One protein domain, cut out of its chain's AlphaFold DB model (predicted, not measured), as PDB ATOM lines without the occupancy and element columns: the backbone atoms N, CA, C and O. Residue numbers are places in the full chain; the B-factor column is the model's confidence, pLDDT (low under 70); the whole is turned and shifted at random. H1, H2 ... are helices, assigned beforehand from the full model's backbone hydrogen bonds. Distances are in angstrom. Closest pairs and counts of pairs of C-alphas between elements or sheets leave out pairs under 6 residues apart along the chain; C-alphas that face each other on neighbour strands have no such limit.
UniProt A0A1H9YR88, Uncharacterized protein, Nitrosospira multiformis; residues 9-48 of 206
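Overview. This is residues 9 to 48 of the 206 residues of an uncharacterized protein of Nitrosospira multiformis (UniProt A0A1H9YR88). Two helices fold into a small helical hairpin, short H1 beside longer H2, and after H2 the loop of residues 36 to 48 doubles back on the side of H2 away from H1. H2 is thus in the middle, and the loop is itself a narrow turn, tied by one short antiparallel pairing of residues 38 to 39 with residues 46 to 47. The printed part has 40 residues with two named helices, H1 then H2, and no named strand; the class is all helix, though under half of the residues, 19 of 40, are in named elements. The whole is compact, with a radius of gyration of the C-alphas of 9.1 A and spans of 25 by 19 by 15 A.

Along the chain. Begin at C-alpha 9, at (447.426, 574.241, 875.758), and go on to C-alpha 14 at (453.621, 582.783, 876.757), where H1 begins; it holds residues 14 to 20 and is 9.8 A long. H2, residues 24 to 35, runs 16.3 A from Ser 24 to C-alpha 35 at (443.067, 583.340, 866.872).

Arrangement. Look first at Glu 16 and Ala 27: their C-alphas, the closest of H1 and H2, are 4.7 A apart. The helices touch, H2 with residues 26 to 31 alone. They run opposite ways at a steep tilt of 38 degrees, a helical hairpin. In H1 and H2 every O i to N i+4 pair is within hydrogen-bond range.

Size, cuts and confidence. The C-alphas farthest apart are those of Val 22 and Cys 48, 25.4 A. The printed part has no cut, and the link from H1 to H2 is tight. The mean pLDDT of the printed part is 94.7, and no printed residue is under 70.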
ATOM      1  N   GLU A   9     446.111 573.939 875.202       93.12
ATOM      2  CA  GLU A   9     447.426 574.241 875.758       93.12
ATOM      3  C   GLU A   9     448.535 574.177 874.699       93.12
ATOM      4  O   GLU A   9     449.558 574.853 874.809       93.12
ATOM      5  N   THR A  10     448.313 573.407 873.628       94.00
ATOM      6  CA  THR A  10     449.244 573.310 872.492       94.00
ATOM      7  C   THR A  10     449.260 574.570 871.621       94.00
ATOM      8  O   THR A  10     450.219 574.788 870.885       94.00
ATOM      9  N   TYR A  11     448.240 575.427 871.743       94.62
ATOM     10  CA  TYR A  11     448.080 576.663 870.971       94.62
ATOM     11  C   TYR A  11     448.383 577.933 871.785       94.62
ATOM     12  O   TYR A  11     448.349 579.037 871.224       94.62
ATOM     13  N   PHE A  12     448.679 577.798 873.084       97.25
ATOM     14  CA  PHE A  12     448.948 578.932 873.966       97.25
ATOM     15  C   PHE A  12     450.298 579.599 873.677       97.25
ATOM     16  O   PHE A  12     451.338 578.940 873.573       97.25
ATOM     17  N   ASN A  13     450.292 580.931 873.612       97.56
ATOM     18  CA  ASN A  13     451.501 581.749 873.696       97.56
ATOM     19  C   ASN A  13     451.984 581.878 875.159       97.56
ATOM     20  O   ASN A  13     451.411 581.283 876.068       97.56
ATOM     21  N   GLU A  14     453.057 582.631 875.404       97.88
ATOM     22  CA  GLU A  14     453.621 582.783 876.757       97.88
ATOM     23  C   GLU A  14     452.634 583.416 877.750       97.88
ATOM     24  O   GLU A  14     452.438 582.879 878.837       97.88
ATOM     25  N   HIS A  15     451.934 584.483 877.354       97.81
ATOM     26  CA  HIS A  15     450.941 585.142 878.211       97.81
ATOM     27  C   HIS A  15     449.740 584.244 878.524       97.81
ATOM     28  O   HIS A  15     449.229 584.255 879.638       97.81
ATOM     29  N   GLU A  16     449.290 583.450 877.557       98.06
ATOM     30  CA  GLU A  16     448.200 582.490 877.739       98.06
ATOM     31  C   GLU A  16     448.630 581.332 878.639       98.06
ATOM     32  O   GLU A  16     447.840 580.899 879.465       98.06
ATOM     33  N   LYS A  17     449.890 580.880 878.563       97.94
ATOM     34  CA  LYS A  17     450.443 579.905 879.517       97.94
ATOM     35  C   LYS A  17     450.514 580.468 880.931       97.94
ATOM     36  O   LYS A  17     450.283 579.734 881.886       97.94
ATOM     37  N   ASP A  18     450.841 581.747 881.085       97.94
ATOM     38  CA  ASP A  18     450.823 582.398 882.395       97.94
ATOM     39  C   ASP A  18     449.399 582.573 882.926       97.94
ATOM     40  O   ASP A  18     449.156 582.313 884.104       97.94
ATOM     41  N   LEU A  19     448.442 582.925 882.062       96.81
ATOM     42  CA  LEU A  19     447.024 582.950 882.418       96.81
ATOM     43  C   LEU A  19     446.502 581.562 882.791       96.81
ATOM     44  O   LEU A  19     445.747 581.458 883.748       96.81
ATOM     45  N   ASP A  20     446.919 580.507 882.095       97.12
ATOM     46  CA  ASP A  20     446.466 579.132 882.343       97.12
ATOM     47  C   ASP A  20     446.890 578.624 883.729       97.12
ATOM     48  O   ASP A  20     446.154 577.875 884.367       97.12
ATOM     49  N   LYS A  21     448.024 579.112 884.254       97.38
ATOM     50  CA  LYS A  21     448.445 578.862 885.645       97.38
ATOM     51  C   LYS A  21     447.508 579.500 886.676       97.38
ATOM     52  O   LYS A  21     447.489 579.050 887.819       97.38
ATOM     53  N   VAL A  22     446.800 580.568 886.305       97.12
ATOM     54  CA  VAL A  22     445.843 581.269 887.173       97.12
ATOM     55  C   VAL A  22     444.446 580.681 886.993       97.12
ATOM     56  O   VAL A  22     443.838 580.244 887.964       97.12
ATOM     57  N   GLU A  23     443.946 580.679 885.759       96.19
ATOM     58  CA  GLU A  23     442.636 580.162 885.374       96.19
ATOM     59  C   GLU A  23     442.623 579.784 883.881       96.19
ATOM     60  O   GLU A  23     442.707 580.635 882.988       96.19
ATOM     61  N   SER A  24     442.451 578.492 883.601       95.38
ATOM     62  CA  SER A  24     442.482 577.937 882.243       95.38
ATOM     63  C   SER A  24     441.379 578.488 881.336       95.38
ATOM     64  O   SER A  24     441.589 578.702 880.137       95.38
ATOM     65  N   ALA A  25     440.194 578.781 881.883       95.50
ATOM     66  CA  ALA A  25     439.113 579.393 881.113       95.50
ATOM     67  C   ALA A  25     439.532 580.751 880.517       95.50
ATOM     68  O   ALA A  25     439.196 581.058 879.370       95.50
ATOM     69  N   TRP A  26     440.320 581.540 881.254       96.69
ATOM     70  CA  TRP A  26     440.789 582.850 880.802       96.69
ATOM     71  C   TRP A  26     441.839 582.729 879.701       96.69
ATOM     72  O   TRP A  26     441.766 583.461 878.714       96.69
ATOM     73  N   ALA A  27     442.756 581.765 879.816       97.38
ATOM     74  CA  ALA A  27     443.718 581.461 878.757       97.38
ATOM     75  C   ALA A  27     443.020 581.024 877.459       97.38
ATOM     76  O   ALA A  27     443.322 581.534 876.380       97.38
ATOM     77  N   LYS A  28     442.014 580.145 877.559       96.56
ATOM     78  CA  LYS A  28     441.202 579.699 876.414       96.56
ATOM     79  C   LYS A  28     440.413 580.845 875.774       96.56
ATOM     80  O   LYS A  28     440.345 580.922 874.547       96.56
ATOM     81  N   ALA A  29     439.841 581.744 876.575       96.25
ATOM     82  CA  ALA A  29     439.151 582.926 876.067       96.25
ATOM     83  C   ALA A  29     440.119 583.904 875.372       96.25
ATOM     84  O   ALA A  29     439.803 584.427 874.303       96.25
ATOM     85  N   ALA A  30     441.316 584.116 875.930       97.00
ATOM     86  CA  ALA A  30     442.358 584.934 875.310       97.00
ATOM     87  C   ALA A  30     442.819 584.342 873.964       97.00
ATOM     88  O   ALA A  30     442.840 585.055 872.956       97.00
ATOM     89  N   LEU A  31     443.066 583.027 873.915       95.94
ATOM     90  CA  LEU A  31     443.374 582.294 872.684       95.94
ATOM     91  C   LEU A  31     442.273 582.476 871.631       95.94
ATOM     92  O   LEU A  31     442.567 582.763 870.466       95.94
ATOM     93  N   ALA A  32     441.007 582.350 872.037       95.12
ATOM     94  CA  ALA A  32     439.851 582.549 871.171       95.12
ATOM     95  C   ALA A  32     439.800 583.960 870.582       95.12
ATOM     96  O   ALA A  32     439.565 584.114 869.384       95.12
ATOM     97  N   LEU A  33     440.051 584.987 871.394       94.25
ATOM     98  CA  LEU A  33     440.067 586.379 870.945       94.25
ATOM     99  C   LEU A  33     441.231 586.662 869.988       94.25
ATOM    100  O   LEU A  33     441.061 587.408 869.027       94.25
ATOM    101  N   ARG A  34     442.394 586.042 870.216       94.81
ATOM    102  CA  ARG A  34     443.583 586.212 869.375       94.81
ATOM    103  C   ARG A  34     443.479 585.485 868.034       94.81
ATOM    104  O   ARG A  34     443.928 586.012 867.022       94.81
ATOM    105  N   THR A  35     442.953 584.260 868.026       93.94
ATOM    106  CA  THR A  35     443.067 583.340 866.872       93.94
ATOM    107  C   THR A  35     441.737 582.990 866.217       93.94
ATOM    108  O   THR A  35     441.717 582.458 865.112       93.94
ATOM    109  N   GLY A  36     440.620 583.225 866.903       91.69
ATOM    110  CA  GLY A  36     439.314 582.690 866.525       91.69
ATOM    111  C   GLY A  36     439.133 581.196 866.825       91.69
ATOM    112  O   GLY A  36     438.009 580.708 866.709       91.69
ATOM    113  N   MET A  37     440.178 580.468 867.240       92.44
ATOM    114  CA  MET A  37     440.070 579.071 867.667       92.44
ATOM    115  C   MET A  37     439.496 579.007 869.074       92.44
ATOM    116  O   MET A  37     440.083 579.530 870.019       92.44
ATOM    117  N   ARG A  38     438.343 578.359 869.229       93.44
ATOM    118  CA  ARG A  38     437.624 578.350 870.502       93.44
ATOM    119  C   ARG A  38     437.563 576.955 871.092       93.44
ATOM    120  O   ARG A  38     437.184 576.003 870.414       93.44
ATOM    121  N   PHE A  39     437.878 576.868 872.377       94.56
ATOM    122  CA  PHE A  39     437.870 575.633 873.149       94.56
ATOM    123  C   PHE A  39     436.881 575.749 874.307       94.56
ATOM    124  O   PHE A  39     436.774 576.795 874.953       94.56
ATOM    125  N   GLY A  40     436.145 574.671 874.553       93.81
ATOM    126  CA  GLY A  40     435.233 574.558 875.680       93.81
ATOM    127  C   GLY A  40     435.947 574.248 876.996       93.81
ATOM    128  O   GLY A  40     437.171 574.123 877.074       93.81
ATOM    129  N   HIS A  41     435.142 574.082 878.043       92.62
ATOM    130  CA  HIS A  41     435.626 573.707 879.376       92.62
ATOM    131  C   HIS A  41     436.202 572.293 879.424       92.62
ATOM    132  O   HIS A  41     437.215 572.060 880.075       92.62
ATOM    133  N   ILE A  42     435.576 571.361 878.702       91.69
ATOM    134  CA  ILE A  42     435.986 569.955 878.654       91.69
ATOM    135  C   ILE A  42     437.180 569.807 877.692       91.69
ATOM    136  O   ILE A  42     437.111 570.323 876.572       91.69
ATOM    137  N   PRO A  43     438.258 569.098 878.078       88.94
ATOM    138  CA  PRO A  43     439.389 568.837 877.189       88.94
ATOM    139  C   PRO A  43     438.953 568.211 875.858       88.94
ATOM    140  O   PRO A  43     438.097 567.329 875.826       88.94
ATOM    141  N   GLY A  44     439.523 568.680 874.747       86.88
ATOM    142  CA  GLY A  44     439.170 568.214 873.402       86.88
ATOM    143  C   GLY A  44     437.877 568.804 872.823       86.88
ATOM    144  O   GLY A  44     437.610 568.610 871.639       86.88
ATOM    145  N   HIS A  45     437.072 569.542 873.598       90.12
ATOM    146  CA  HIS A  45     435.874 570.188 873.058       90.12
ATOM    147  C   HIS A  45     436.232 571.469 872.308       90.12
ATOM    148  O   HIS A  45     436.655 572.459 872.904       90.12
ATOM    149  N   ILE A  46     435.971 571.476 871.005       91.38
ATOM    150  CA  ILE A  46     436.120 572.653 870.147       91.38
ATOM    151  C   ILE A  46     434.760 573.320 869.960       91.38
ATOM    152  O   ILE A  46     433.723 572.666 869.834       91.38
ATOM    153  N   LYS A  47     434.764 574.649 869.932       93.25
ATOM    154  CA  LYS A  47     433.588 575.479 869.702       93.25
ATOM    155  C   LYS A  47     433.636 576.066 868.295       93.25
ATOM    156  O   LYS A  47     434.457 576.923 867.992       93.25
ATOM    157  N   CYS A  48     432.718 575.622 867.439       89.19
ATOM    158  CA  CYS A  48     432.744 575.956 866.012       89.19
ATOM    159  C   CYS A  48     432.042 577.275 865.652       89.19
ATOM    160  O   CYS A  48     432.233 577.787 864.552       89.19
TER     161      CYS A  48